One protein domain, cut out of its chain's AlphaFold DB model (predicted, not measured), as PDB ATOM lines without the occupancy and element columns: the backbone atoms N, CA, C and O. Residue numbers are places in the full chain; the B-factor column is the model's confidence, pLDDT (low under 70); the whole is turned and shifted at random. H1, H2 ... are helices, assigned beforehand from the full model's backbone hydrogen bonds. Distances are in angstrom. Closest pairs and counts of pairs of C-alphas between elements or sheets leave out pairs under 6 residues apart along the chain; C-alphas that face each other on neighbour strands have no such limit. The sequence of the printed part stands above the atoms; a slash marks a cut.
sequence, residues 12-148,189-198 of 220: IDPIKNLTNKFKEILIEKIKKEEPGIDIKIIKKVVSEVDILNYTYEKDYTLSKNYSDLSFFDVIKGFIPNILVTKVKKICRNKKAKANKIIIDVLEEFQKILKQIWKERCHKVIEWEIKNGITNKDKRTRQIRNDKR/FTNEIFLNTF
ATOM      1  N   ILE A  12      44.631  35.218  15.143       62.62
ATOM      2  CA  ILE A  12      44.225  34.903  13.764       62.62
ATOM      3  C   ILE A  12      44.888  35.767  12.683       62.62
ATOM      4  O   ILE A  12      44.908  36.995  12.735       62.62
ATOM      5  N   ASP A  13      45.427  35.082  11.672       77.75
ATOM      6  CA  ASP A  13      45.913  35.701  10.443       77.75
ATOM      7  C   ASP A  13      44.759  36.458   9.750       77.75
ATOM      8  O   ASP A  13      43.777  35.825   9.336       77.75
ATOM      9  N   PRO A  14      44.835  37.798   9.632       81.06
ATOM     10  CA  PRO A  14      43.772  38.598   9.035       81.06
ATOM     11  C   PRO A  14      43.420  38.173   7.606       81.06
ATOM     12  O   PRO A  14      42.255  38.257   7.216       81.06
ATOM     13  N   ILE A  15      44.403  37.678   6.847       83.56
ATOM     14  CA  ILE A  15      44.191  37.223   5.475       83.56
ATOM     15  C   ILE A  15      43.426  35.909   5.477       83.56
ATOM     16  O   ILE A  15      42.427  35.807   4.778       83.56
ATOM     17  N   LYS A  16      43.790  34.959   6.345       85.56
ATOM     18  CA  LYS A  16      43.033  33.708   6.511       85.56
ATOM     19  C   LYS A  16      41.559  33.971   6.839       85.56
ATOM     20  O   LYS A  16      40.680  33.300   6.303       85.56
ATOM     21  N   ASN A  17      41.278  34.960   7.688       87.88
ATOM     22  CA  ASN A  17      39.905  35.368   7.998       87.88
ATOM     23  C   ASN A  17      39.191  35.943   6.759       87.88
ATOM     24  O   ASN A  17      38.091  35.511   6.427       87.88
ATOM     25  N   LEU A  18      39.835  36.858   6.029       89.69
ATOM     26  CA  LEU A  18      39.296  37.397   4.775       89.69
ATOM     27  C   LEU A  18      39.021  36.305   3.736       89.69
ATOM     28  O   LEU A  18      37.978  36.327   3.087       89.69
ATOM     29  N   THR A  19      39.915  35.329   3.608       91.25
ATOM     30  CA  THR A  19      39.744  34.187   2.710       91.25
ATOM     31  C   THR A  19      38.551  33.323   3.107       91.25
ATOM     32  O   THR A  19      37.759  32.943   2.244       91.25
ATOM     33  N   ASN A  20      38.371  33.050   4.400       91.81
ATOM     34  CA  ASN A  20      37.204  32.314   4.887       91.81
ATOM     35  C   ASN A  20      35.902  33.076   4.619       91.81
ATOM     36  O   ASN A  20      34.971  32.488   4.078       91.81
ATOM     37  N   LYS A  21      35.869  34.388   4.880       93.88
ATOM     38  CA  LYS A  21      34.709  35.231   4.554       93.88
ATOM     39  C   LYS A  21      34.376  35.206   3.066       93.88
ATOM     40  O   LYS A  21      33.215  35.069   2.701       93.88
ATOM     41  N   PHE A  22      35.384  35.289   2.197       94.50
ATOM     42  CA  PHE A  22      35.168  35.174   0.754       94.50
ATOM     43  C   PHE A  22      34.525  33.828   0.384       94.50
ATOM     44  O   PHE A  22      33.566  33.789  -0.384       94.50
ATOM     45  N   LYS A  23      35.022  32.719   0.955       95.06
ATOM     46  CA  LYS A  23      34.444  31.381   0.750       95.06
ATOM     47  C   LYS A  23      32.998  31.298   1.237       95.06
ATOM     48  O   LYS A  23      32.176  30.710   0.543       95.06
ATOM     49  N   GLU A  24      32.696  31.861   2.402       96.06
ATOM     50  CA  GLU A  24      31.346  31.881   2.979       96.06
ATOM     51  C   GLU A  24      30.359  32.600   2.058       96.06
ATOM     52  O   GLU A  24      29.367  31.990   1.657       96.06
ATOM     53  N   ILE A  25      30.687  33.823   1.627       96.81
ATOM     54  CA  ILE A  25      29.866  34.602   0.685       96.81
ATOM     55  C   ILE A  25      29.669  33.818  -0.613       96.81
ATOM     56  O   ILE A  25      28.552  33.691  -1.110       96.81
ATOM     57  N   LEU A  26      30.743  33.243  -1.161       96.31
ATOM     58  CA  LEU A  26      30.673  32.444  -2.381       96.31
ATOM     59  C   LEU A  26      29.717  31.255  -2.238       96.31
ATOM     60  O   LEU A  26      28.874  31.037  -3.107       96.31
ATOM     61  N   ILE A  27      29.827  30.498  -1.146       96.62
ATOM     62  CA  ILE A  27      28.950  29.356  -0.872       96.62
ATOM     63  C   ILE A  27      27.497  29.820  -0.737       96.62
ATOM     64  O   ILE A  27      26.610  29.191  -1.315       96.62
ATOM     65  N   GLU A  28      27.253  30.914  -0.016       96.56
ATOM     66  CA  GLU A  28      25.917  31.471   0.186       96.56
ATOM     67  C   GLU A  28      25.278  31.902  -1.140       96.56
ATOM     68  O   GLU A  28      24.160  31.482  -1.451       96.56
ATOM     69  N   LYS A  29      25.997  32.668  -1.972       96.06
ATOM     70  CA  LYS A  29      25.491  33.124  -3.278       96.06
ATOM     71  C   LYS A  29      25.228  31.964  -4.228       96.06
ATOM     72  O   LYS A  29      24.186  31.942  -4.881       96.06
ATOM     73  N   ILE A  30      26.121  30.970  -4.271       95.50
ATOM     74  CA  ILE A  30      25.893  29.756  -5.064       95.50
ATOM     75  C   ILE A  30      24.648  29.028  -4.564       95.50
ATOM     76  O   ILE A  30      23.813  28.649  -5.375       95.50
ATOM     77  N   LYS A  31      24.498  28.836  -3.249       95.25
ATOM     78  CA  LYS A  31      23.363  28.103  -2.679       95.25
ATOM     79  C   LYS A  31      22.037  28.831  -2.896       95.25
ATOM     80  O   LYS A  31      21.033  28.176  -3.152       95.25
ATOM     81  N   LYS A  32      22.035  30.164  -2.838       94.19
ATOM     82  CA  LYS A  32      20.864  30.998  -3.139       94.19
ATOM     83  C   LYS A  32      20.407  30.833  -4.588       94.19
ATOM     84  O   LYS A  32      19.216  30.719  -4.851       94.19
ATOM     85  N   GLU A  33      21.350  30.813  -5.524       92.31
ATOM     86  CA  GLU A  33      21.059  30.703  -6.955       92.31
ATOM     87  C   GLU A  33      20.810  29.247  -7.394       92.31
ATOM     88  O   GLU A  33      19.985  28.995  -8.270       92.31
ATOM     89  N   GLU A  34      21.476  28.266  -6.790       91.06
ATOM     90  CA  GLU A  34      21.334  26.825  -7.049       91.06
ATOM     91  C   GLU A  34      20.882  26.073  -5.775       91.06
ATOM     92  O   GLU A  34      21.636  25.269  -5.211       91.06
ATOM     93  N   PRO A  35      19.632  26.278  -5.305       90.19
ATOM     94  CA  PRO A  35      19.155  25.715  -4.039       90.19
ATOM     95  C   PRO A  35      19.109  24.184  -4.037       90.19
ATOM     96  O   PRO A  35      19.244  23.574  -2.976       90.19
ATOM     97  N   GLY A  36      18.992  23.550  -5.208       91.38
ATOM     98  CA  GLY A  36      18.974  22.091  -5.352       91.38
ATOM     99  C   GLY A  36      20.333  21.399  -5.179       91.38
ATOM    100  O   GLY A  36      20.382  20.175  -5.176       91.38
ATOM    101  N   ILE A  37      21.440  22.141  -5.050       92.50
ATOM    102  CA  ILE A  37      22.783  21.559  -4.906       92.50
ATOM    103  C   ILE A  37      23.141  21.419  -3.423       92.50
ATOM    104  O   ILE A  37      22.985  22.362  -2.643       92.50
ATOM    105  N   ASP A  38      23.646  20.252  -3.021       94.44
ATOM    106  CA  ASP A  38      24.127  20.022  -1.654       94.44
ATOM    107  C   ASP A  38      25.300  20.965  -1.324       94.44
ATOM    108  O   ASP A  38      26.273  21.089  -2.074       94.44
ATOM    109  N   ILE A  39      25.227  21.613  -0.160       94.44
ATOM    110  CA  ILE A  39      26.271  22.503   0.349       94.44
ATOM    111  C   ILE A  39      27.635  21.808   0.470       94.44
ATOM    112  O   ILE A  39      28.665  22.456   0.287       94.44
ATOM    113  N   LYS A  40      27.670  20.494   0.732       95.12
ATOM    114  CA  LYS A  40      28.910  19.704   0.776       95.12
ATOM    115  C   LYS A  40      29.613  19.686  -0.581       95.12
ATOM    116  O   LYS A  40      30.834  19.827  -0.633       95.12
ATOM    117  N   ILE A  41      28.851  19.581  -1.673       93.81
ATOM    118  CA  ILE A  41      29.386  19.616  -3.042       93.81
ATOM    119  C   ILE A  41      29.970  21.000  -3.330       93.81
ATOM    120  O   ILE A  41      31.097  21.102  -3.814       93.81
ATOM    121  N   ILE A  42      29.246  22.066  -2.971       94.56
ATOM    122  CA  ILE A  42      29.713  23.447  -3.159       94.56
ATOM    123  C   ILE A  42      31.022  23.667  -2.389       94.56
ATOM    124  O   ILE A  42      32.010  24.110  -2.972       94.56
ATOM    125  N   LYS A  43      31.065  23.294  -1.103       94.62
ATOM    126  CA  LYS A  43      32.266  23.405  -0.256       94.62
ATOM    127  C   LYS A  43      33.463  22.665  -0.849       94.62
ATOM    128  O   LYS A  43      34.553  23.230  -0.883       94.62
ATOM    129  N   LYS A  44      33.257  21.444  -1.357       93.81
ATOM    130  CA  LYS A  44      34.309  20.667  -2.023       93.81
ATOM    131  C   LYS A  44      34.863  21.415  -3.237       93.81
ATOM    132  O   LYS A  44      36.064  21.647  -3.307       93.81
ATOM    133  N   VAL A  45      33.998  21.872  -4.140       91.19
ATOM    134  CA  VAL A  45      34.420  22.601  -5.347       91.19
ATOM    135  C   VAL A  45      35.161  23.898  -4.999       91.19
ATOM    136  O   VAL A  45      36.172  24.209  -5.622       91.19
ATOM    137  N   VAL A  46      34.699  24.637  -3.987       91.75
ATOM    138  CA  VAL A  46      35.369  25.855  -3.502       91.75
ATOM    139  C   VAL A  46      36.744  25.538  -2.903       91.75
ATOM    140  O   VAL A  46      37.684  26.305  -3.097       91.75
ATOM    141  N   SER A  47      36.891  24.401  -2.217       89.44
ATOM    142  CA  SER A  47      38.176  23.952  -1.667       89.44
ATOM    143  C   SER A  47      39.178  23.481  -2.723       89.44
ATOM    144  O   SER A  47      40.363  23.438  -2.438       89.44
ATOM    145  N   GLU A  48      38.747  23.175  -3.948       88.75
ATOM    146  CA  GLU A  48      39.646  22.850  -5.069       88.75
ATOM    147  C   GLU A  48      40.229  24.104  -5.747       88.75
ATOM    148  O   GLU A  48      40.996  23.998  -6.702       88.75
ATOM    149  N   VAL A  49      39.824  25.305  -5.319       87.56
ATOM    150  CA  VAL A  49      40.383  26.564  -5.817       87.56
ATOM    151  C   VAL A  49      41.548  26.959  -4.917       87.56
ATOM    152  O   VAL A  49      41.348  27.588  -3.880       87.56
ATOM    153  N   ASP A  50      42.766  26.615  -5.330       83.25
ATOM    154  CA  ASP A  50      43.987  26.801  -4.530       83.25
ATOM    155  C   ASP A  50      44.197  28.231  -4.032       83.25
ATOM    156  O   ASP A  50      44.617  28.431  -2.898       83.25
ATOM    157  N   ILE A  51      43.825  29.228  -4.837       81.44
ATOM    158  CA  ILE A  51      43.917  30.657  -4.490       81.44
ATOM    159  C   ILE A  51      43.042  31.008  -3.276       81.44
ATOM    160  O   ILE A  51      43.285  31.992  -2.586       81.44
ATOM    161  N   LEU A  52      42.012  30.210  -2.988       87.12
ATOM    162  CA  LEU A  52      41.175  30.368  -1.802       87.12
ATOM    163  C   LEU A  52      41.701  29.542  -0.614       87.12
ATOM    164  O   LEU A  52      41.162  29.631   0.485       87.12
ATOM    165  N   ASN A  53      42.739  28.727  -0.774       83.75
ATOM    166  CA  ASN A  53      43.335  27.935   0.302       83.75
ATOM    167  C   ASN A  53      44.563  28.636   0.867       83.75
ATOM    168  O   ASN A  53      45.676  28.120   0.795       83.75
ATOM    169  N   TYR A  54      44.323  29.817   1.436       77.19
ATOM    170  CA  TYR A  54      45.395  30.677   1.903       77.19
ATOM    171  C   TYR A  54      46.343  29.961   2.874       77.19
ATOM    172  O   TYR A  54      45.918  29.428   3.907       77.19
ATOM    173  N   THR A  55      47.635  30.018   2.562       73.06
ATOM    174  CA  THR A  55      48.724  29.613   3.452       73.06
ATOM    175  C   THR A  55      49.783  30.707   3.445       73.06
ATOM    176  O   THR A  55      50.270  31.104   2.389       73.06
ATOM    177  N   TYR A  56      50.134  31.208   4.633       69.31
ATOM    178  CA  TYR A  56      50.985  32.392   4.783       69.31
ATOM    179  C   TYR A  56      52.283  32.303   3.970       69.31
ATOM    180  O   TYR A  56      52.617  33.230   3.237       69.31
ATOM    181  N   GLU A  57      52.981  31.171   4.050       66.69
ATOM    182  CA  GLU A  57      54.247  30.947   3.349       66.69
ATOM    183  C   GLU A  57      54.076  30.898   1.826       66.69
ATOM    184  O   GLU A  57      54.798  31.590   1.105       66.69
ATOM    185  N   LYS A  58      53.098  30.134   1.324       66.19
ATOM    186  CA  LYS A  58      52.869  29.956  -0.116       66.19
ATOM    187  C   LYS A  58      52.388  31.252  -0.765       66.19
ATOM    188  O   LYS A  58      52.954  31.688  -1.755       66.19
ATOM    189  N   ASP A  59      51.390  31.919  -0.197       62.34
ATOM    190  CA  ASP A  59      50.815  33.111  -0.829       62.34
ATOM    191  C   ASP A  59      51.753  34.317  -0.770       62.34
ATOM    192  O   ASP A  59      51.796  35.118  -1.702       62.34
ATOM    193  N   TYR A  60      52.546  34.447   0.297       65.31
ATOM    194  CA  TYR A  60      53.518  35.532   0.396       65.31
ATOM    195  C   TYR A  60      54.708  35.324  -0.550       65.31
ATOM    196  O   TYR A  60      55.174  36.287  -1.158       65.31
ATOM    197  N   THR A  61      55.168  34.082  -0.739       61.56
ATOM    198  CA  THR A  61      56.227  33.758  -1.712       61.56
ATOM    199  C   THR A  61      55.742  33.885  -3.157       61.56
ATOM    200  O   THR A  61      56.407  34.550  -3.947       61.56
ATOM    201  N   LEU A  62      54.551  33.376  -3.488       59.94
ATOM    202  CA  LEU A  62      53.937  33.544  -4.814       59.94
ATOM    203  C   LEU A  62      53.728  35.024  -5.159       59.94
ATOM    204  O   LEU A  62      54.056  35.452  -6.264       59.94
ATOM    205  N   SER A  63      53.294  35.843  -4.192       56.59
ATOM    206  CA  SER A  63      53.115  37.288  -4.404       56.59
ATOM    207  C   SER A  63      54.405  38.037  -4.758       56.59
ATOM    208  O   SER A  63      54.337  39.095  -5.382       56.59
ATOM    209  N   LYS A  64      55.577  37.501  -4.386       56.16
ATOM    210  CA  LYS A  64      56.883  38.064  -4.756       56.16
ATOM    211  C   LYS A  64      57.336  37.645  -6.151       56.16
ATOM    212  O   LYS A  64      58.118  38.365  -6.760       56.16
ATOM    213  N   ASN A  65      56.848  36.512  -6.652       54.47
ATOM    214  CA  ASN A  65      57.309  35.938  -7.913       54.47
ATOM    215  C   ASN A  65      56.546  36.458  -9.146       54.47
ATOM    216  O   ASN A  65      56.922  36.105 -10.255       54.47
ATOM    217  N   TYR A  66      55.539  37.333  -8.981       48.84
ATOM    218  CA  TYR A  66      54.739  38.018 -10.025       48.84
ATOM    219  C   TYR A  66      54.057  37.131 -11.095       48.84
ATOM    220  O   TYR A  66      53.179  37.624 -11.804       48.84
ATOM    221  N   SER A  67      54.417  35.852 -11.222       53.91
ATOM    222  CA  SER A  67      53.916  34.904 -12.218       53.91
ATOM    223  C   SER A  67      52.636  34.193 -11.789       53.91
ATOM    224  O   SER A  67      51.855  33.789 -12.648       53.91
ATOM    225  N   ASP A  68      52.395  34.078 -10.482       63.72
ATOM    226  CA  ASP A  68      51.317  33.264  -9.928       63.72
ATOM    227  C   ASP A  68      50.265  34.112  -9.206       63.72
ATOM    228  O   ASP A  68      50.579  34.973  -8.382       63.72
ATOM    229  N   LEU A  69      48.991  33.848  -9.510       71.00
ATOM    230  CA  LEU A  69      47.850  34.484  -8.847       71.00
ATOM    231  C   LEU A  69      47.750  34.014  -7.391       71.00
ATOM    232  O   LEU A  69      47.745  32.816  -7.112       71.00
ATOM    233  N   SER A  70      47.581  34.963  -6.477       79.25
ATOM    234  CA  SER A  70      47.414  34.735  -5.039       79.25
ATOM    235  C   SER A  70      46.074  35.280  -4.543       79.25
ATOM    236  O   SER A  70      45.384  36.030  -5.241       79.25
ATOM    237  N   PHE A  71      45.692  34.966  -3.299       84.06
ATOM    238  CA  PHE A  71      44.483  35.561  -2.710       84.06
ATOM    239  C   PHE A  71      44.568  37.096  -2.619       84.06
ATOM    240  O   PHE A  71      43.550  37.790  -2.635       84.06
ATOM    241  N   PHE A  72      45.780  37.656  -2.576       79.94
ATOM    242  CA  PHE A  72      45.966  39.103  -2.609       79.94
ATOM    243  C   PHE A  72      45.448  39.724  -3.901       79.94
ATOM    244  O   PHE A  72      44.969  40.853  -3.877       79.94
ATOM    245  N   ASP A  73      45.492  38.998  -5.012       78.81
ATOM    246  CA  ASP A  73      44.971  39.491  -6.280       78.81
ATOM    247  C   ASP A  73      43.439  39.516  -6.260       78.81
ATOM    248  O   ASP A  73      42.845  40.475  -6.741       78.81
ATOM    249  N   VAL A  74      42.797  38.576  -5.560       82.69
ATOM    250  CA  VAL A  74      41.351  38.637  -5.276       82.69
ATOM    251  C   VAL A  74      40.999  39.861  -4.427       82.69
ATOM    252  O   VAL A  74      40.039  40.562  -4.735       82.69
ATOM    253  N   ILE A  75      41.801  40.180  -3.404       82.88
ATOM    254  CA  ILE A  75      41.624  41.404  -2.595       82.88
ATOM    255  C   ILE A  75      41.752  42.668  -3.456       82.88
ATOM    256  O   ILE A  75      41.048  43.647  -3.219       82.88
ATOM    257  N   LYS A  76      42.628  42.650  -4.464       76.81
ATOM    258  CA  LYS A  76      42.783  43.747  -5.429       76.81
ATOM    259  C   LYS A  76      41.676  43.793  -6.497       76.81
ATOM    260  O   LYS A  76      41.672  44.715  -7.303       76.81
ATOM    261  N   GLY A  77      40.768  42.816  -6.520       76.88
ATOM    262  CA  GLY A  77      39.649  42.745  -7.462       76.88
ATOM    263  C   GLY A  77      39.874  41.851  -8.685       76.88
ATOM    264  O   GLY A  77      39.007  41.785  -9.555       76.88
ATOM    265  N   PHE A  78      40.990  41.123  -8.765       76.75
ATOM    266  CA  PHE A  78      41.203  40.144  -9.829       76.75
ATOM    267  C   PHE A  78      40.384  38.877  -9.601       76.75
ATOM    268  O   PHE A  78      40.319  38.334  -8.499       76.75
ATOM    269  N   ILE A  79      39.808  38.359 -10.682       79.31
ATOM    270  CA  ILE A  79      39.002  37.142 -10.658       79.31
ATOM    271  C   ILE A  79      39.789  36.022 -11.339       79.31
ATOM    272  O   ILE A  79      39.965  36.053 -12.560       79.31
ATOM    273  N   PRO A  80      40.235  34.997 -10.596       80.50
ATOM    274  CA  PRO A  80      40.894  33.855 -11.203       80.50
ATOM    275  C   PRO A  80      39.940  33.104 -12.135       80.50
ATOM    276  O   PRO A  80      38.839  32.718 -11.738       80.50
ATOM    277  N   ASN A  81      40.372  32.813 -13.363       80.56
ATOM    278  CA  ASN A  81      39.547  32.071 -14.324       80.56
ATOM    279  C   ASN A  81      39.145  30.676 -13.803       80.56
ATOM    280  O   ASN A  81      38.054  30.176 -14.092       80.56
ATOM    281  N   ILE A  82      40.002  30.059 -12.981       84.81
ATOM    282  CA  ILE A  82      39.704  28.787 -12.316       84.81
ATOM    283  C   ILE A  82      38.459  28.887 -11.425       84.81
ATOM    284  O   ILE A  82      37.619  27.989 -11.458       84.81
ATOM    285  N   LEU A  83      38.279  30.002 -10.710       87.25
ATOM    286  CA  LEU A  83      37.111  30.240  -9.867       87.25
ATOM    287  C   LEU A  83      35.838  30.319 -10.719       87.25
ATOM    288  O   LEU A  83      34.881  29.586 -10.470       87.25
ATOM    289  N   VAL A  84      35.855  31.135 -11.778       87.00
ATOM    290  CA  VAL A  84      34.720  31.280 -12.708       87.00
ATOM    291  C   VAL A  84      34.356  29.935 -13.334       87.00
ATOM    292  O   VAL A  84      33.184  29.567 -13.397       87.00
ATOM    293  N   THR A  85      35.358  29.163 -13.754       87.19
ATOM    294  CA  THR A  85      35.168  27.844 -14.368       87.19
ATOM    295  C   THR A  85      34.511  26.860 -13.401       87.19
ATOM    296  O   THR A  85      33.588  26.138 -13.783       87.19
ATOM    297  N   LYS A  86      34.952  26.834 -12.140       91.75
ATOM    298  CA  LYS A  86      34.396  25.960 -11.099       91.75
ATOM    299  C   LYS A  86      32.953  26.342 -10.755       91.75
ATOM    300  O   LYS A  86      32.092  25.467 -10.746       91.75
ATOM    301  N   VAL A  87      32.655  27.634 -10.591       91.81
ATOM    302  CA  VAL A  87      31.277  28.120 -10.376       91.81
ATOM    303  C   VAL A  87      30.389  27.805 -11.580       91.81
ATOM    304  O   VAL A  87      29.282  27.296 -11.423       91.81
ATOM    305  N   LYS A  88      30.892  28.003 -12.802       91.56
ATOM    306  CA  LYS A  88      30.169  27.660 -14.033       91.56
ATOM    307  C   LYS A  88      29.797  26.179 -14.098       91.56
ATOM    308  O   LYS A  88      28.679  25.869 -14.509       91.56
ATOM    309  N   LYS A  89      30.683  25.277 -13.662       92.00
ATOM    310  CA  LYS A  89      30.383  23.838 -13.574       92.00
ATOM    311  C   LYS A  89      29.247  23.550 -12.591       92.00
ATOM    312  O   LYS A  89      28.342  22.799 -12.942       92.00
ATOM    313  N   ILE A  90      29.251  24.183 -11.414       92.75
ATOM    314  CA  ILE A  90      28.159  24.061 -10.430       92.75
ATOM    315  C   ILE A  90      26.829  24.518 -11.050       92.75
ATOM    316  O   ILE A  90      25.826  23.817 -10.964       92.75
ATOM    317  N   CYS A  91      26.831  25.643 -11.766       90.94
ATOM    318  CA  CYS A  91      25.649  26.203 -12.427       90.94
ATOM    319  C   CYS A  91      25.261  25.493 -13.739       90.94
ATOM    320  O   CYS A  91      24.676  26.119 -14.628       90.94
ATOM    321  N   ARG A  92      25.614  24.210 -13.920       90.56
ATOM    322  CA  ARG A  92      25.306  23.411 -15.125       90.56
ATOM    323  C   ARG A  92      25.721  24.112 -16.426       90.56
ATOM    324  O   ARG A  92      24.984  24.134 -17.407       90.56
ATOM    325  N   ASN A  93      26.894  24.741 -16.415       87.56
ATOM    326  CA  ASN A  93      27.482  25.505 -17.517       87.56
ATOM    327  C   ASN A  93      26.724  26.772 -17.962       87.56
ATOM    328  O   ASN A  93      27.100  27.385 -18.966       87.56
ATOM    329  N   LYS A  94      25.737  27.243 -17.190       88.81
ATOM    330  CA  LYS A  94      25.023  28.501 -17.459       88.81
ATOM    331  C   LYS A  94      25.914  29.713 -17.162       88.81
ATOM    332  O   LYS A  94      25.993  30.186 -16.030       88.81
ATOM    333  N   LYS A  95      26.567  30.240 -18.204       84.38
ATOM    334  CA  LYS A  95      27.534  31.355 -18.116       84.38
ATOM    335  C   LYS A  95      26.962  32.599 -17.426       84.38
ATOM    336  O   LYS A  95      27.597  33.116 -16.516       84.38
ATOM    337  N   ALA A  96      25.780  33.061 -17.836       82.94
ATOM    338  CA  ALA A  96      25.176  34.280 -17.286       82.94
ATOM    339  C   ALA A  96      24.961  34.181 -15.767       82.94
ATOM    340  O   ALA A  96      25.285  35.106 -15.029       82.94
ATOM    341  N   LYS A  97      24.499  33.017 -15.299       88.56
ATOM    342  CA  LYS A  97      24.252  32.749 -13.881       88.56
ATOM    343  C   LYS A  97      25.544  32.702 -13.066       88.56
ATOM    344  O   LYS A  97      25.634  33.337 -12.023       88.56
ATOM    345  N   ALA A  98      26.561  32.008 -13.575       87.06
ATOM    346  CA  ALA A  98      27.869  31.949 -12.929       87.06
ATOM    347  C   ALA A  98      28.521  33.335 -12.823       87.06
ATOM    348  O   ALA A  98      29.031  33.693 -11.767       87.06
ATOM    349  N   ASN A  99      28.453  34.135 -13.890       83.12
ATOM    350  CA  ASN A  99      28.982  35.496 -13.887       83.12
ATOM    351  C   ASN A  99      28.253  36.385 -12.875       83.12
ATOM    352  O   ASN A  99      28.915  37.103 -12.135       83.12
ATOM    353  N   LYS A 100      26.918  36.296 -12.805       87.06
ATOM    354  CA  LYS A 100      26.121  37.016 -11.804       87.06
ATOM    355  C   LYS A 100      26.570  36.672 -10.382       87.06
ATOM    356  O   LYS A 100      26.879  37.574  -9.621       87.06
ATOM    357  N   ILE A 101      26.701  35.381 -10.058       89.94
ATOM    358  CA  ILE A 101      27.188  34.934  -8.741       89.94
ATOM    359  C   ILE A 101      28.557  35.540  -8.429       89.94
ATOM    360  O   ILE A 101      28.758  36.061  -7.341       89.94
ATOM    361  N   ILE A 102      29.503  35.479  -9.370       88.31
ATOM    362  CA  ILE A 102      30.850  36.022  -9.162       88.31
ATOM    363  C   ILE A 102      30.810  37.532  -8.903       88.31
ATOM    364  O   ILE A 102      31.493  37.999  -7.995       88.31
ATOM    365  N   ILE A 103      30.008  38.282  -9.662       85.31
ATOM    366  CA  ILE A 103      29.834  39.728  -9.469       85.31
ATOM    367  C   ILE A 103      29.242  40.008  -8.083       85.31
ATOM    368  O   ILE A 103      29.852  40.747  -7.314       85.31
ATOM    369  N   ASP A 104      28.143  39.343  -7.718       86.50
ATOM    370  CA  ASP A 104      27.479  39.518  -6.420       86.50
ATOM    371  C   ASP A 104      28.426  39.214  -5.242       86.50
ATOM    372  O   ASP A 104      28.417  39.908  -4.224       86.50
ATOM    373  N   VAL A 105      29.267  38.179  -5.374       90.81
ATOM    374  CA  VAL A 105      30.285  37.824  -4.369       90.81
ATOM    375  C   VAL A 105      31.327  38.930  -4.230       90.81
ATOM    376  O   VAL A 105      31.704  39.278  -3.112       90.81
ATOM    377  N   LEU A 106      31.806  39.483  -5.345       86.38
ATOM    378  CA  LEU A 106      32.827  40.529  -5.332       86.38
ATOM    379  C   LEU A 106      32.292  41.836  -4.770       86.38
ATOM    380  O   LEU A 106      32.981  42.455  -3.966       86.38
ATOM    381  N   GLU A 107      31.080  42.237  -5.144       84.38
ATOM    382  CA  GLU A 107      30.440  43.438  -4.602       84.38
ATOM    383  C   GLU A 107      30.277  43.344  -3.082       84.38
ATOM    384  O   GLU A 107      30.552  44.296  -2.350       84.38
ATOM    385  N   GLU A 108      29.860  42.183  -2.577       90.62
ATOM    386  CA  GLU A 108      29.720  41.968  -1.141       90.62
ATOM    387  C   GLU A 108      31.075  41.907  -0.428       90.62
ATOM    388  O   GLU A 108      31.269  42.542   0.612       90.62
ATOM    389  N   PHE A 109      32.054  41.222  -1.015       90.25
ATOM    390  CA  PHE A 109      33.398  41.161  -0.457       90.25
ATOM    391  C   PHE A 109      34.076  42.539  -0.431       90.25
ATOM    392  O   PHE A 109      34.708  42.897   0.563       90.25
ATOM    393  N   GLN A 110      33.884  43.364  -1.464       84.12
ATOM    394  CA  GLN A 110      34.360  44.748  -1.493       84.12
ATOM    395  C   GLN A 110      33.775  45.586  -0.359       84.12
ATOM    396  O   GLN A 110      34.511  46.350   0.262       84.12
ATOM    397  N   LYS A 111      32.485  45.427  -0.033       86.56
ATOM    398  CA  LYS A 111      31.875  46.119   1.118       86.56
ATOM    399  C   LYS A 111      32.599  45.766   2.418       86.56
ATOM    400  O   LYS A 111      32.876  46.654   3.223       86.56
ATOM    401  N   ILE A 112      32.982  44.500   2.594       90.00
ATOM    402  CA  ILE A 112      33.770  44.052   3.752       90.00
ATOM    403  C   ILE A 112      35.171  44.674   3.747       90.00
ATOM    404  O   ILE A 112      35.624  45.163   4.785       90.00
ATOM    405  N   LEU A 113      35.859  44.688   2.602       84.62
ATOM    406  CA  LEU A 113      37.182  45.309   2.481       84.62
ATOM    407  C   LEU A 113      37.128  46.812   2.785       84.62
ATOM    408  O   LEU A 113      37.951  47.309   3.559       84.62
ATOM    409  N   LYS A 114      36.125  47.517   2.249       82.19
ATOM    410  CA  LYS A 114      35.875  48.937   2.511       82.19
ATOM    411  C   LYS A 114      35.627  49.188   3.997       82.19
ATOM    412  O   LYS A 114      36.219  50.103   4.562       82.19
ATOM    413  N   GLN A 115      34.820  48.351   4.646       83.69
ATOM    414  CA  GLN A 115      34.549  48.461   6.080       83.69
ATOM    415  C   GLN A 115      35.823  48.283   6.919       83.69
ATOM    416  O   GLN A 115      36.111  49.100   7.794       83.69
ATOM    417  N   ILE A 116      36.634  47.261   6.622       83.69
ATOM    418  CA  ILE A 116      37.908  47.017   7.319       83.69
ATOM    419  C   ILE A 116      38.861  48.200   7.148       83.69
ATOM    420  O   ILE A 116      39.544  48.590   8.101       83.69
ATOM    421  N   TRP A 117      38.916  48.767   5.944       79.69
ATOM    422  CA  TRP A 117      39.724  49.945   5.666       79.69
ATOM    423  C   TRP A 117      39.229  51.164   6.453       79.69
ATOM    424  O   TRP A 117      40.023  51.789   7.155       79.69
ATOM    425  N   LYS A 118      37.919  51.452   6.422       78.25
ATOM    426  CA  LYS A 118      37.297  52.565   7.160       78.25
ATOM    427  C   LYS A 118      37.594  52.479   8.658       78.25
ATOM    428  O   LYS A 118      38.111  53.432   9.235       78.25
ATOM    429  N   GLU A 119      37.395  51.309   9.269       80.81
ATOM    430  CA  GLU A 119      37.726  51.069  10.684       80.81
ATOM    431  C   GLU A 119      39.197  51.346  11.013       80.81
ATOM    432  O   GLU A 119      39.527  51.842  12.093       80.81
ATOM    433  N   ARG A 120      40.111  50.988  10.107       75.25
ATOM    434  CA  ARG A 120      41.548  51.208  10.300       75.25
ATOM    435  C   ARG A 120      41.902  52.679  10.192       75.25
ATOM    436  O   ARG A 120      42.629  53.170  11.051       75.25
ATOM    437  N   CYS A 121      41.367  53.372   9.196       71.38
ATOM    438  CA  CYS A 121      41.551  54.808   9.048       71.38
ATOM    439  C   CYS A 121      41.021  55.568  10.265       71.38
ATOM    440  O   CYS A 121      41.740  56.411  10.788       71.38
ATOM    441  N   HIS A 122      39.845  55.209  10.787       74.62
ATOM    442  CA  HIS A 122      39.313  55.812  12.013       74.62
ATOM    443  C   HIS A 122      40.257  55.621  13.205       74.62
ATOM    444  O   HIS A 122      40.597  56.591  13.872       74.62
ATOM    445  N   LYS A 123      40.781  54.408  13.422       75.94
ATOM    446  CA  LYS A 123      41.745  54.143  14.509       75.94
ATOM    447  C   LYS A 123      43.048  54.924  14.362       75.94
ATOM    448  O   LYS A 123      43.614  55.365  15.359       75.94
ATOM    449  N   VAL A 124      43.546  55.070  13.134       70.88
ATOM    450  CA  VAL A 124      44.738  55.885  12.855       70.88
ATOM    451  C   VAL A 124      44.446  57.349  13.159       70.88
ATOM    452  O   VAL A 124      45.236  57.980  13.852       70.88
ATOM    453  N   ILE A 125      43.297  57.862  12.713       71.56
ATOM    454  CA  ILE A 125      42.858  59.223  13.014       71.56
ATOM    455  C   ILE A 125      42.789  59.415  14.528       71.56
ATOM    456  O   ILE A 125      43.485  60.286  15.031       71.56
ATOM    457  N   GLU A 126      42.049  58.588  15.269       74.38
ATOM    458  CA  GLU A 126      41.940  58.660  16.736       74.38
ATOM    459  C   GLU A 126      43.305  58.657  17.433       74.38
ATOM    460  O   GLU A 126      43.549  59.451  18.344       74.38
ATOM    461  N   TRP A 127      44.215  57.786  16.992       79.44
ATOM    462  CA  TRP A 127      45.573  57.744  17.515       79.44
ATOM    463  C   TRP A 127      46.333  59.045  17.227       79.44
ATOM    464  O   TRP A 127      46.996  59.567  18.120       79.44
ATOM    465  N   GLU A 128      46.203  59.618  16.031       73.88
ATOM    466  CA  GLU A 128      46.788  60.922  15.702       73.88
ATOM    467  C   GLU A 128      46.216  62.037  16.575       73.88
ATOM    468  O   GLU A 128      46.990  62.835  17.098       73.88
ATOM    469  N   ILE A 129      44.892  62.054  16.803       71.56
ATOM    470  CA  ILE A 129      44.245  62.997  17.728       71.56
ATOM    471  C   ILE A 129      44.882  62.879  19.114       71.56
ATOM    472  O   ILE A 129      45.303  63.879  19.693       71.56
ATOM    473  N   LYS A 130      44.976  61.651  19.639       77.69
ATOM    474  CA  LYS A 130      45.509  61.376  20.977       77.69
ATOM    475  C   LYS A 130      46.963  61.826  21.136       77.69
ATOM    476  O   LYS A 130      47.342  62.266  22.214       77.69
ATOM    477  N   ASN A 131      47.760  61.721  20.077       77.44
ATOM    478  CA  ASN A 131      49.170  62.110  20.083       77.44
ATOM    479  C   ASN A 131      49.400  63.555  19.608       77.44
ATOM    480  O   ASN A 131      50.548  63.964  19.461       77.44
ATOM    481  N   GLY A 132      48.337  64.325  19.348       74.62
ATOM    482  CA  GLY A 132      48.444  65.700  18.857       74.62
ATOM    483  C   GLY A 132      49.082  65.817  17.470       74.62
ATOM    484  O   GLY A 132      49.584  66.880  17.123       74.62
ATOM    485  N   ILE A 133      49.081  64.743  16.672       67.06
ATOM    486  CA  ILE A 133      49.683  64.726  15.338       67.06
ATOM    487  C   ILE A 133      48.746  65.444  14.371       67.06
ATOM    488  O   ILE A 133      47.656  64.970  14.039       67.06
ATOM    489  N   THR A 134      49.186  66.592  13.873       70.25
ATOM    490  CA  THR A 134      48.425  67.396  12.921       70.25
ATOM    491  C   THR A 134      48.821  67.086  11.475       70.25
ATOM    492  O   THR A 134      49.892  66.557  11.174       70.25
ATOM    493  N   ASN A 135      47.978  67.486  10.516       63.31
ATOM    494  CA  ASN A 135      48.349  67.433   9.096       63.31
ATOM    495  C   ASN A 135      49.580  68.302   8.786       63.31
ATOM    496  O   ASN A 135      50.320  67.996   7.852       63.31
ATOM    497  N   LYS A 136      49.799  69.377   9.558       60.00
ATOM    498  CA  LYS A 136      50.996  70.215   9.444       60.00
ATOM    499  C   LYS A 136      52.236  69.409   9.831       60.00
ATOM    500  O   LYS A 136      53.218  69.460   9.096       60.00
ATOM    501  N   ASP A 137      52.168  68.594  10.881       59.09
ATOM    502  CA  ASP A 137      53.275  67.720  11.296       59.09
ATOM    503  C   ASP A 137      53.587  66.656  10.243       59.09
ATOM    504  O   ASP A 137      54.751  66.457   9.896       59.09
ATOM    505  N   LYS A 138      52.557  66.040   9.647       66.00
ATOM    506  CA  LYS A 138      52.737  65.073   8.550       66.00
ATOM    507  C   LYS A 138      53.378  65.703   7.318       66.00
ATOM    508  O   LYS A 138      54.362  65.170   6.818       66.00
ATOM    509  N   ARG A 139      52.870  66.855   6.861       61.12
ATOM    510  CA  ARG A 139      53.444  67.586   5.716       61.12
ATOM    511  C   ARG A 139      54.873  68.031   6.003       61.12
ATOM    512  O   ARG A 139      55.737  67.879   5.154       61.12
ATOM    513  N   THR A 140      55.149  68.512   7.214       59.09
ATOM    514  CA  THR A 140      56.505  68.902   7.625       59.09
ATOM    515  C   THR A 140      57.440  67.696   7.652       59.09
ATOM    516  O   THR A 140      58.589  67.816   7.244       59.09
ATOM    517  N   ARG A 141      56.961  66.523   8.083       58.19
ATOM    518  CA  ARG A 141      57.729  65.272   8.079       58.19
ATOM    519  C   ARG A 141      57.950  64.727   6.669       58.19
ATOM    520  O   ARG A 141      59.052  64.285   6.389       58.19
ATOM    521  N   GLN A 142      56.963  64.820   5.781       56.22
ATOM    522  CA  GLN A 142      57.087  64.440   4.372       56.22
ATOM    523  C   GLN A 142      58.072  65.357   3.644       56.22
ATOM    524  O   GLN A 142      59.040  64.872   3.083       56.22
ATOM    525  N   ILE A 143      57.943  66.678   3.813       58.38
ATOM    526  CA  ILE A 143      58.916  67.660   3.316       58.38
ATOM    527  C   ILE A 143      60.301  67.399   3.913       58.38
ATOM    528  O   ILE A 143      61.285  67.506   3.199       58.38
ATOM    529  N   ARG A 144      60.412  67.058   5.206       53.88
ATOM    530  CA  ARG A 144      61.693  66.680   5.830       53.88
ATOM    531  C   ARG A 144      62.247  65.379   5.269       53.88
ATOM    532  O   ARG A 144      63.455  65.308   5.144       53.88
ATOM    533  N   ASN A 145      61.423  64.386   4.953       56.75
ATOM    534  CA  ASN A 145      61.859  63.112   4.388       56.75
ATOM    535  C   ASN A 145      62.277  63.279   2.927       56.75
ATOM    536  O   ASN A 145      63.379  62.868   2.610       56.75
ATOM    537  N   ASP A 146      61.492  63.982   2.105       54.44
ATOM    538  CA  ASP A 146      61.825  64.355   0.721       54.44
ATOM    539  C   ASP A 146      63.071  65.241   0.662       54.44
ATOM    540  O   ASP A 146      63.909  65.123  -0.233       54.44
ATOM    541  N   LYS A 147      63.217  66.125   1.657       50.75
ATOM    542  CA  LYS A 147      64.459  66.844   1.901       50.75
ATOM    543  C   LYS A 147      65.551  65.889   2.343       50.75
ATOM    544  O   LYS A 147      66.609  65.998   1.787       50.75
ATOM    545  N   ARG A 148      65.359  64.925   3.241       44.78
ATOM    546  CA  ARG A 148      66.403  63.973   3.678       44.78
ATOM    547  C   ARG A 148      66.887  63.058   2.544       44.78
ATOM    548  O   ARG A 148      68.054  62.693   2.550       44.78
ATOM    549  N   PHE A 189      37.571  58.997  -0.885       40.38
ATOM    550  CA  PHE A 189      38.813  58.325  -1.290       40.38
ATOM    551  C   PHE A 189      38.687  56.800  -1.269       40.38
ATOM    552  O   PHE A 189      39.178  56.107  -2.157       40.38
ATOM    553  N   THR A 190      37.992  56.250  -0.270       50.25
ATOM    554  CA  THR A 190      37.660  54.822  -0.261       50.25
ATOM    555  C   THR A 190      36.723  54.486  -1.409       50.25
ATOM    556  O   THR A 190      36.985  53.528  -2.128       50.25
ATOM    557  N   ASN A 191      35.678  55.279  -1.645       52.91
ATOM    558  CA  ASN A 191      34.823  55.088  -2.812       52.91
ATOM    559  C   ASN A 191      35.627  55.151  -4.115       52.91
ATOM    560  O   ASN A 191      35.480  54.259  -4.933       52.91
ATOM    561  N   GLU A 192      36.521  56.117  -4.291       44.53
ATOM    562  CA  GLU A 192      37.324  56.287  -5.502       44.53
ATOM    563  C   GLU A 192      38.292  55.113  -5.733       44.53
ATOM    564  O   GLU A 192      38.311  54.538  -6.820       44.53
ATOM    565  N   ILE A 193      39.034  54.675  -4.705       48.38
ATOM    566  CA  ILE A 193      39.935  53.507  -4.787       48.38
ATOM    567  C   ILE A 193      39.175  52.246  -5.207       48.38
ATOM    568  O   ILE A 193      39.648  51.486  -6.060       48.38
ATOM    569  N   PHE A 194      38.011  52.004  -4.597       47.44
ATOM    570  CA  PHE A 194      37.220  50.800  -4.849       47.44
ATOM    571  C   PHE A 194      36.380  50.901  -6.141       47.44
ATOM    572  O   PHE A 194      36.166  49.890  -6.799       47.44
ATOM    573  N   LEU A 195      35.968  52.096  -6.583       42.62
ATOM    574  CA  LEU A 195      35.285  52.309  -7.870       42.62
ATOM    575  C   LEU A 195      36.257  52.216  -9.059       42.62
ATOM    576  O   LEU A 195      35.920  51.623 -10.086       42.62
ATOM    577  N   ASN A 196      37.489  52.715  -8.908       45.12
ATOM    578  CA  ASN A 196      38.540  52.610  -9.927       45.12
ATOM    579  C   ASN A 196      39.029  51.167 -10.146       45.12
ATOM    580  O   ASN A 196      39.619  50.866 -11.182       45.12
ATOM    581  N   THR A 197      38.765  50.249  -9.210       45.50
ATOM    582  CA  THR A 197      39.121  48.828  -9.348       45.50
ATOM    583  C   THR A 197      38.075  47.990 -10.096       45.50
ATOM    584  O   THR A 197      38.325  46.809 -10.328       45.50
ATOM    585  N   PHE A 198      36.942  48.564 -10.537       40.88
ATOM    586  CA  PHE A 198      35.802  47.764 -11.019       40.88
ATOM    587  C   PHE A 198      35.148  48.156 -12.350       40.88
ATOM    588  O   PHE A 198      34.083  47.635 -12.673       40.88
TER     589      PHE A 198
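This is residues 12 to 148 and 189 to 198 of the 220 residues of an uncharacterized protein of Diversispora epigaea (UniProt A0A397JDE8). One long helix, H6, is the spine of an all-helix structure: H1 and H5 pack on its first part, and H2 bridges H1 and H5 away from H6. H8 lies alongside H6 farther on, H4 and H3 reach out to one side, and the far end of H6 sticks out as an arm from residue 119, with H7 standing free beyond it. The printed part has 147 residues, 111 of them in eight named helices, H1 to H8 in order along the chain, with no named strand. The whole is loose, with a radius of gyration of the C-alphas of 19.4 A, and elongated, spanning 60 by 31 by 29 A.

H1, residues 14 to 33, begins at C-alpha 14 (43.772, 38.598, 9.035) and is 28.9 A long from first to last C-alpha. H2 is residues 39 to 47, 12.2 A; H3 is residues 56 to 65, 14.6 A; H4 is residues 71 to 75, 6.5 A; H5 is residues 81 to 90, 14.5 A. H6, residues 95 to 130, runs 52.5 A from C-alpha 95 (27.534, 31.355, -18.116) to C-alpha 130 (45.509, 61.376, 20.977). H7 is residues 135 to 148, 19.2 A, and H8 is residues 189 to 195, 9.6 A, ending at C-alpha 195 (35.285, 52.309, -7.870).

H6 is the hub, touching H1, H5 and H8. With residues 97 to 109 alone it touches H1, opposite ways at a shallow tilt of 34 degrees, only just short of steep; the closest C-alphas, of Leu 26 and Val 105, are 5.7 A apart. With residues 95 to 102 alone it touches H5 at a steep tilt of 53 degrees, the closest C-alphas being Lys 88 and Ala 98, 5.0 A. With residues 110 to 118 alone it touches H8, opposite ways at a shallow tilt of 11 degrees, the closest C-alphas being Lys 114 and Thr 190, 6.7 A. H1 and H2 form a helical hairpin, with the C-alphas of Ile 27 and Ile 42 closest at 6.4 A. H2 touches H5 at a shallow tilt of 17 degrees, the closest C-alphas being Val 45 and Lys 86, 6.7 A. H3 and H4 only just touch, with 3 pairs of C-alphas within 8 A, the closest those of Asp 59 and Phe 71, 7.0 A. H7 touches no helix. In each of the eight helices every O i to N i+4 pair is within hydrogen-bond range.

The two C-alphas farthest apart are those of Gly 36 and Lys 147, 64.2 A. Residues 149 to 188 are not printed, and C-alphas 148 and 189 are 28.6 A apart across this cut. Of the links that are printed whole, H2 to H3 is short and the others are tight. The mean pLDDT of the printed part is 77.8; residue 12, residues 56 to 68, residue 133, residues 135 to 148 and residues 189 to 198 are under 70.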